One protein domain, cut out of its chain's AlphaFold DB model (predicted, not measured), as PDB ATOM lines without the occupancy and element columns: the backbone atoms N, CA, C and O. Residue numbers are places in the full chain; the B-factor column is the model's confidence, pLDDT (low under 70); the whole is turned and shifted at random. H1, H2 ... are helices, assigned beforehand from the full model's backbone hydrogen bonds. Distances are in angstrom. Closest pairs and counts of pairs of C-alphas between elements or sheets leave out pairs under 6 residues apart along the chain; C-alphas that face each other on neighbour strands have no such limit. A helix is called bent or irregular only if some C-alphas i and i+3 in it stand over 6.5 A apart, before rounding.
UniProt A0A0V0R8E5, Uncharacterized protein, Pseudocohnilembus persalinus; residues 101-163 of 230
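Overview. This is residues 101 to 163 of the 230 residues of an uncharacterized protein of Pseudocohnilembus persalinus (UniProt A0A0V0R8E5). A long, kinked helix, H3, sticks out as a free arm from a small, loose head, in which H1, the four-residue H2 and the chain between and after them make an open loop with no two helices touching. The arm gives the model most of its length. The printed part has 63 residues with three named helices, in the order H1, H2, H3, and no named strand; the class is all helix. It is only just extended, close to loose, with a radius of gyration of the C-alphas of 16.1 A, and elongated, with spans of 47 by 25 by 23 A.

Along the chain. H3 holds residues 138 to 163 and measures 39.0 A from C-alpha 138 at (-36.006, 13.649, 13.301) to C-alpha 163 at (-12.818, -10.999, 32.588). It has a kink of 46 degrees near residue 146. H3 is neither bent nor irregular, but only just: C-alphas 142 and 145 are 6.4 A apart. H2 holds residues 125 to 128. H1 holds residues 101 to 118, 23.9 A long, from C-alpha 101 at (-53.174, 6.338, 28.785). H1 has a kink of 29 degrees near residue 108 and is only just irregular, with C-alphas 107 and 110 at 6.6 A.

Arrangement. H3 stands free along residues 138 to 163 and is apart from H1 and from H2, with no C-alpha within 8 A. H1 and H2 are apart too. Residues 116 to 121, of which 116 to 118 belong to H1, also stand free. The O i to N i+4 pairs within hydrogen-bond range are 13 of 22 in H3 and 12 of 14 in H1; H2 is too short for such a pair.

Size, cuts and confidence. The two C-alphas farthest apart, those of Lys 130 and Lys 163, are 49.1 A apart. The printed part has no cut. Both links, of 6 residues from H1 to H2 and 9 from H2 to H3, are short. The mean pLDDT of the printed part is 70.0; residues 134 to 163 are under 70, and H3 has a mean of 52.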
ATOM      1  N   LEU A 101     -53.700   7.613  29.271       97.00
ATOM      2  CA  LEU A 101     -53.174   6.338  28.785       97.00
ATOM      3  C   LEU A 101     -53.390   6.168  27.275       97.00
ATOM      4  O   LEU A 101     -52.479   5.724  26.582       97.00
ATOM      5  N   MET A 102     -54.555   6.550  26.744       95.88
ATOM      6  CA  MET A 102     -54.803   6.527  25.301       95.88
ATOM      7  C   MET A 102     -53.860   7.462  24.548       95.88
ATOM      8  O   MET A 102     -53.299   7.061  23.530       95.88
ATOM      9  N   PHE A 103     -53.629   8.670  25.065       95.12
ATOM     10  CA  PHE A 103     -52.655   9.590  24.483       95.12
ATOM     11  C   PHE A 103     -51.227   9.044  24.551       95.12
ATOM     12  O   PHE A 103     -50.512   9.092  23.553       95.12
ATOM     13  N   TYR A 104     -50.832   8.453  25.680       93.88
ATOM     14  CA  TYR A 104     -49.533   7.800  25.831       93.88
ATOM     15  C   TYR A 104     -49.343   6.670  24.813       93.88
ATOM     16  O   TYR A 104     -48.306   6.587  24.156       93.88
ATOM     17  N   ILE A 105     -50.355   5.816  24.635       91.25
ATOM     18  CA  ILE A 105     -50.295   4.736  23.648       91.25
ATOM     19  C   ILE A 105     -50.173   5.324  22.238       91.25
ATOM     20  O   ILE A 105     -49.294   4.914  21.483       91.25
ATOM     21  N   ARG A 106     -51.016   6.310  21.903       87.81
ATOM     22  CA  ARG A 106     -51.100   6.904  20.564       87.81
ATOM     23  C   ARG A 106     -49.829   7.641  20.138       87.81
ATOM     24  O   ARG A 106     -49.471   7.526  18.968       87.81
ATOM     25  N   TYR A 107     -49.202   8.390  21.046       87.62
ATOM     26  CA  TYR A 107     -48.091   9.294  20.724       87.62
ATOM     27  C   TYR A 107     -46.709   8.782  21.140       87.62
ATOM     28  O   TYR A 107     -45.719   9.235  20.582       87.62
ATOM     29  N   ILE A 108     -46.616   7.864  22.108       87.75
ATOM     30  CA  ILE A 108     -45.322   7.396  22.633       87.75
ATOM     31  C   ILE A 108     -45.138   5.897  22.398       87.75
ATOM     32  O   ILE A 108     -44.148   5.478  21.801       87.75
ATOM     33  N   ALA A 109     -46.077   5.060  22.849       88.69
ATOM     34  CA  ALA A 109     -45.869   3.610  22.822       88.69
ATOM     35  C   ALA A 109     -45.887   3.025  21.400       88.69
ATOM     36  O   ALA A 109     -45.053   2.176  21.080       88.69
ATOM     37  N   VAL A 110     -46.832   3.459  20.557       87.75
ATOM     38  CA  VAL A 110     -46.956   2.957  19.179       87.75
ATOM     39  C   VAL A 110     -45.756   3.372  18.317       87.75
ATOM     40  O   VAL A 110     -45.128   2.464  17.769       87.75
ATOM     41  N   PRO A 111     -45.351   4.660  18.251       86.75
ATOM     42  CA  PRO A 111     -44.185   5.060  17.457       86.75
ATOM     43  C   PRO A 111     -42.893   4.379  17.923       86.75
ATOM     44  O   PRO A 111     -42.157   3.833  17.105       86.75
ATOM     45  N   ARG A 112     -42.664   4.276  19.242       84.88
ATOM     46  CA  ARG A 112     -41.488   3.586  19.800       84.88
ATOM     47  C   ARG A 112     -41.411   2.112  19.399       84.88
ATOM     48  O   ARG A 112     -40.330   1.600  19.113       84.88
ATOM     49  N   ASN A 113     -42.540   1.405  19.411       84.50
ATOM     50  CA  ASN A 113     -42.579   0.005  18.991       84.50
ATOM     51  C   ASN A 113     -42.403  -0.137  17.477       84.50
ATOM     52  O   ASN A 113     -41.733  -1.069  17.039       84.50
ATOM     53  N   MET A 114     -42.967   0.781  16.689       83.38
ATOM     54  CA  MET A 114     -42.782   0.805  15.239       83.38
ATOM     55  C   MET A 114     -41.324   1.050  14.860       83.38
ATOM     56  O   MET A 114     -40.796   0.297  14.049       83.38
ATOM     57  N   LYS A 115     -40.648   2.013  15.497       84.12
ATOM     58  CA  LYS A 115     -39.216   2.268  15.299       84.12
ATOM     59  C   LYS A 115     -38.376   1.007  15.533       84.12
ATOM     60  O   LYS A 115     -37.660   0.570  14.642       84.12
ATOM     61  N   ARG A 116     -38.588   0.324  16.663       84.25
ATOM     62  CA  ARG A 116     -37.922  -0.958  16.978       84.25
ATOM     63  C   ARG A 116     -38.190  -2.077  15.971       84.25
ATOM     64  O   ARG A 116     -37.399  -3.008  15.863       84.25
ATOM     65  N   LEU A 117     -39.349  -2.073  15.316       86.12
ATOM     66  CA  LEU A 117     -39.682  -3.053  14.277       86.12
ATOM     67  C   LEU A 117     -39.066  -2.663  12.929       86.12
ATOM     68  O   LEU A 117     -38.626  -3.546  12.195       86.12
ATOM     69  N   LYS A 118     -38.964  -1.363  12.646       83.44
ATOM     70  CA  LYS A 118     -38.284  -0.818  11.470       83.44
ATOM     71  C   LYS A 118     -36.780  -1.084  11.509       83.44
ATOM     72  O   LYS A 118     -36.238  -1.575  10.529       83.44
ATOM     73  N   GLU A 119     -36.143  -0.917  12.670       81.69
ATOM     74  CA  GLU A 119     -34.749  -1.338  12.922       81.69
ATOM     75  C   GLU A 119     -34.529  -2.838  12.641       81.69
ATOM     76  O   GLU A 119     -33.448  -3.258  12.244       81.69
ATOM     77  N   LYS A 120     -35.572  -3.663  12.801       86.12
ATOM     78  CA  LYS A 120     -35.549  -5.103  12.491       86.12
ATOM     79  C   LYS A 120     -35.903  -5.427  11.033       86.12
ATOM     80  O   LYS A 120     -36.013  -6.605  10.697       86.12
ATOM     81  N   GLY A 121     -36.104  -4.418  10.185       85.00
ATOM     82  CA  GLY A 121     -36.382  -4.566   8.755       85.00
ATOM     83  C   GLY A 121     -37.861  -4.701   8.374       85.00
ATOM     84  O   GLY A 121     -38.157  -5.071   7.240       85.00
ATOM     85  N   TYR A 122     -38.803  -4.423   9.283       84.38
ATOM     86  CA  TYR A 122     -40.233  -4.406   8.951       84.38
ATOM     87  C   TYR A 122     -40.669  -3.017   8.467       84.38
ATOM     88  O   TYR A 122     -40.552  -2.041   9.205       84.38
ATOM     89  N   ASN A 123     -41.239  -2.941   7.260       82.94
ATOM     90  CA  ASN A 123     -41.784  -1.705   6.690       82.94
ATOM     91  C   ASN A 123     -43.310  -1.636   6.851       82.94
ATOM     92  O   ASN A 123     -44.009  -2.619   6.596       82.94
ATOM     93  N   PHE A 124     -43.829  -0.462   7.232       82.00
ATOM     94  CA  PHE A 124     -45.260  -0.225   7.472       82.00
ATOM     95  C   PHE A 124     -45.791   0.974   6.659       82.00
ATOM     96  O   PHE A 124     -46.066   2.028   7.242       82.00
ATOM     97  N   PRO A 125     -45.976   0.830   5.333       79.62
ATOM     98  CA  PRO A 125     -46.314   1.948   4.444       79.62
ATOM     99  C   PRO A 125     -47.617   2.669   4.839       79.62
ATOM    100  O   PRO A 125     -47.631   3.890   4.962       79.62
ATOM    101  N   ASP A 126     -48.679   1.926   5.171       83.25
ATOM    102  CA  ASP A 126     -49.993   2.488   5.533       83.25
ATOM    103  C   ASP A 126     -49.993   3.339   6.818       83.25
ATOM    104  O   ASP A 126     -50.933   4.097   7.081       83.25
ATOM    105  N   LEU A 127     -49.006   3.133   7.694       75.62
ATOM    106  CA  LEU A 127     -48.891   3.821   8.983       75.62
ATOM    107  C   LEU A 127     -47.937   5.017   8.891       75.62
ATOM    108  O   LEU A 127     -48.171   6.028   9.556       75.62
ATOM    109  N   GLU A 128     -46.913   4.917   8.045       79.69
ATOM    110  CA  GLU A 128     -46.029   6.031   7.694       79.69
ATOM    111  C   GLU A 128     -46.785   7.109   6.909       79.69
ATOM    112  O   GLU A 128     -46.700   8.278   7.269       79.69
ATOM    113  N   GLU A 129     -47.633   6.727   5.944       82.88
ATOM    114  CA  GLU A 129     -48.483   7.670   5.194       82.88
ATOM    115  C   GLU A 129     -49.439   8.455   6.113       82.88
ATOM    116  O   GLU A 129     -49.749   9.620   5.883       82.88
ATOM    117  N   LYS A 130     -49.875   7.833   7.213       82.25
ATOM    118  CA  LYS A 130     -50.725   8.470   8.229       82.25
ATOM    119  C   LYS A 130     -49.946   9.357   9.210       82.25
ATOM    120  O   LYS A 130     -50.544   9.819  10.184       82.25
ATOM    121  N   GLY A 131     -48.640   9.538   9.012       77.44
ATOM    122  CA  GLY A 131     -47.787  10.387   9.842       77.44
ATOM    123  C   GLY A 131     -47.593   9.869  11.269       77.44
ATOM    124  O   GLY A 131     -47.449  10.654  12.197       77.44
ATOM    125  N   TRP A 132     -47.640   8.551  11.505       78.56
ATOM    126  CA  TRP A 132     -47.468   8.011  12.869       78.56
ATOM    127  C   TRP A 132     -46.026   8.084  13.386       78.56
ATOM    128  O   TRP A 132     -45.822   8.013  14.595       78.56
ATOM    129  N   LEU A 133     -45.058   8.198  12.478       71.06
ATOM    130  CA  LEU A 133     -43.624   8.340  12.759       71.06
ATOM    131  C   LEU A 133     -43.112   9.773  12.539       71.06
ATOM    132  O   LEU A 133     -41.926  10.025  12.733       71.06
ATOM    133  N   ASP A 134     -43.996  10.690  12.145       68.81
ATOM    134  CA  ASP A 134     -43.660  12.087  11.869       68.81
ATOM    135  C   ASP A 134     -43.201  12.775  13.170       68.81
ATOM    136  O   ASP A 134     -43.899  12.711  14.188       68.81
ATOM    137  N   GLY A 135     -41.987  13.332  13.177       67.44
ATOM    138  CA  GLY A 135     -41.329  13.909  14.359       67.44
ATOM    139  C   GLY A 135     -40.642  12.928  15.324       67.44
ATOM    140  O   GLY A 135     -40.013  13.375  16.273       67.44
ATOM    141  N   TRP A 136     -40.740  11.604  15.125       69.06
ATOM    142  CA  TRP A 136     -39.950  10.610  15.892       69.06
ATOM    143  C   TRP A 136     -38.676  10.163  15.166       69.06
ATOM    144  O   TRP A 136     -37.803   9.571  15.797       69.06
ATOM    145  N   LEU A 137     -38.608  10.378  13.850       60.19
ATOM    146  CA  LEU A 137     -37.436  10.077  13.020       60.19
ATOM    147  C   LEU A 137     -36.416  11.226  13.028       60.19
ATOM    148  O   LEU A 137     -35.237  10.972  12.819       60.19
ATOM    149  N   ASP A 138     -36.860  12.452  13.314       59.91
ATOM    150  CA  ASP A 138     -36.006  13.649  13.301       59.91
ATOM    151  C   ASP A 138     -35.043  13.690  14.503       59.91
ATOM    152  O   ASP A 138     -33.949  14.228  14.403       59.91
ATOM    153  N   ASP A 139     -35.408  13.051  15.621       55.25
ATOM    154  CA  ASP A 139     -34.553  12.954  16.813       55.25
ATOM    155  C   ASP A 139     -33.368  11.979  16.628       55.25
ATOM    156  O   ASP A 139     -32.483  11.938  17.482       55.25
ATOM    157  N   ASP A 140     -33.338  11.158  15.571       53.06
ATOM    158  CA  ASP A 140     -32.233  10.213  15.340       53.06
ATOM    159  C   ASP A 140     -31.028  10.854  14.650       53.06
ATOM    160  O   ASP A 140     -29.901  10.489  14.977       53.06
ATOM    161  N   GLU A 141     -31.227  11.855  13.785       52.62
ATOM    162  CA  GLU A 141     -30.102  12.548  13.137       52.62
ATOM    163  C   GLU A 141     -29.250  13.341  14.150       52.62
ATOM    164  O   GLU A 141     -28.037  13.450  13.975       52.62
ATOM    165  N   ASP A 142     -29.846  13.796  15.258       50.50
ATOM    166  CA  ASP A 142     -29.141  14.510  16.334       50.50
ATOM    167  C   ASP A 142     -28.601  13.576  17.448       50.50
ATOM    168  O   ASP A 142     -27.742  13.976  18.240       50.50
ATOM    169  N   ASN A 143     -29.072  12.322  17.543       48.19
ATOM    170  CA  ASN A 143     -28.630  11.360  18.570       48.19
ATOM    171  C   ASN A 143     -27.404  10.529  18.165       48.19
ATOM    172  O   ASN A 143     -26.777   9.923  19.039       48.19
ATOM    173  N   ASP A 144     -27.025  10.514  16.888       52.06
ATOM    174  CA  ASP A 144     -25.821   9.815  16.431       52.06
ATOM    175  C   ASP A 144     -24.536  10.437  17.011       52.06
ATOM    176  O   ASP A 144     -23.584   9.723  17.314       52.06
ATOM    177  N   GLU A 145     -24.512  11.743  17.293       50.53
ATOM    178  CA  GLU A 145     -23.346  12.390  17.917       50.53
ATOM    179  C   GLU A 145     -23.246  12.097  19.430       50.53
ATOM    180  O   GLU A 145     -22.151  12.012  19.990       50.53
ATOM    181  N   PHE A 146     -24.380  11.865  20.104       44.62
ATOM    182  CA  PHE A 146     -24.428  11.560  21.540       44.62
ATOM    183  C   PHE A 146     -24.296  10.052  21.840       44.62
ATOM    184  O   PHE A 146     -23.796   9.675  22.903       44.62
ATOM    185  N   SER A 147     -24.695   9.178  20.907       51.41
ATOM    186  CA  SER A 147     -24.552   7.718  21.027       51.41
ATOM    187  C   SER A 147     -23.095   7.257  20.892       51.41
ATOM    188  O   SER A 147     -22.665   6.398  21.664       51.41
ATOM    189  N   ILE A 148     -22.299   7.905  20.031       50.25
ATOM    190  CA  ILE A 148     -20.862   7.622  19.863       50.25
ATOM    191  C   ILE A 148     -20.085   7.870  21.168       50.25
ATOM    192  O   ILE A 148     -19.192   7.100  21.515       50.25
ATOM    193  N   ILE A 149     -20.443   8.907  21.935       49.41
ATOM    194  CA  ILE A 149     -19.767   9.237  23.202       49.41
ATOM    195  C   ILE A 149     -20.060   8.179  24.281       49.41
ATOM    196  O   ILE A 149     -19.168   7.818  25.045       49.41
ATOM    197  N   TYR A 150     -21.279   7.630  24.318       51.12
ATOM    198  CA  TYR A 150     -21.665   6.606  25.298       51.12
ATOM    199  C   TYR A 150     -21.235   5.178  24.917       51.12
ATOM    200  O   TYR A 150     -20.989   4.371  25.814       51.12
ATOM    201  N   GLU A 151     -21.108   4.848  23.626       51.03
ATOM    202  CA  GLU A 151     -20.526   3.565  23.193       51.03
ATOM    203  C   GLU A 151     -19.018   3.499  23.466       51.03
ATOM    204  O   GLU A 151     -18.524   2.459  23.905       51.03
ATOM    205  N   MET A 152     -18.298   4.617  23.319       50.31
ATOM    206  CA  MET A 152     -16.851   4.667  23.552       50.31
ATOM    207  C   MET A 152     -16.470   4.528  25.041       50.31
ATOM    208  O   MET A 152     -15.390   4.035  25.349       50.31
ATOM    209  N   GLU A 153     -17.359   4.900  25.967       52.19
ATOM    210  CA  GLU A 153     -17.155   4.752  27.422       52.19
ATOM    211  C   GLU A 153     -17.714   3.415  27.973       52.19
ATOM    212  O   GLU A 153     -17.347   2.965  29.061       52.19
ATOM    213  N   GLY A 154     -18.596   2.745  27.216       49.81
ATOM    214  CA  GLY A 154     -19.252   1.491  27.604       49.81
ATOM    215  C   GLY A 154     -18.454   0.215  27.311       49.81
ATOM    216  O   GLY A 154     -18.608  -0.777  28.034       49.81
ATOM    217  N   ASP A 155     -17.590   0.221  26.293       49.31
ATOM    218  CA  ASP A 155     -16.811  -0.964  25.898       49.31
ATOM    219  C   ASP A 155     -15.660  -1.279  26.869       49.31
ATOM    220  O   ASP A 155     -15.402  -2.452  27.171       49.31
ATOM    221  N   ASP A 156     -15.047  -0.257  27.474       53.28
ATOM    222  CA  ASP A 156     -14.003  -0.454  28.484       53.28
ATOM    223  C   ASP A 156     -14.566  -1.124  29.753       53.28
ATOM    224  O   ASP A 156     -13.968  -2.075  30.269       53.28
ATOM    225  N   LEU A 157     -15.778  -0.747  30.187       50.06
ATOM    226  CA  LEU A 157     -16.455  -1.358  31.342       50.06
ATOM    227  C   LEU A 157     -16.923  -2.800  31.080       50.06
ATOM    228  O   LEU A 157     -16.939  -3.636  31.989       50.06
ATOM    229  N   LYS A 158     -17.321  -3.106  29.841       50.78
ATOM    230  CA  LYS A 158     -17.794  -4.441  29.450       50.78
ATOM    231  C   LYS A 158     -16.644  -5.448  29.398       50.78
ATOM    232  O   LYS A 158     -16.805  -6.586  29.846       50.78
ATOM    233  N   SER A 159     -15.461  -5.005  28.964       53.88
ATOM    234  CA  SER A 159     -14.250  -5.830  28.933       53.88
ATOM    235  C   SER A 159     -13.727  -6.203  30.333       53.88
ATOM    236  O   SER A 159     -13.180  -7.296  30.526       53.88
ATOM    237  N   GLU A 160     -13.934  -5.339  31.333       54.84
ATOM    238  CA  GLU A 160     -13.594  -5.622  32.734       54.84
ATOM    239  C   GLU A 160     -14.591  -6.586  33.395       54.84
ATOM    240  O   GLU A 160     -14.189  -7.438  34.194       54.84
ATOM    241  N   PHE A 161     -15.873  -6.525  33.018       50.38
ATOM    242  CA  PHE A 161     -16.909  -7.441  33.513       50.38
ATOM    243  C   PHE A 161     -16.798  -8.857  32.925       50.38
ATOM    244  O   PHE A 161     -16.989  -9.837  33.650       50.38
ATOM    245  N   GLU A 162     -16.444  -8.998  31.644       54.91
ATOM    246  CA  GLU A 162     -16.281 -10.313  31.003       54.91
ATOM    247  C   GLU A 162     -15.060 -11.083  31.533       54.91
ATOM    248  O   GLU A 162     -15.108 -12.308  31.664       54.91
ATOM    249  N   LYS A 163     -13.997 -10.380  31.951       54.88
ATOM    250  CA  LYS A 163     -12.818 -10.999  32.588       54.88
ATOM    251  C   LYS A 163     -13.081 -11.504  34.012       54.88
ATOM    252  O   LYS A 163     -12.330 -12.351  34.489       54.88
TER     253      LYS A 163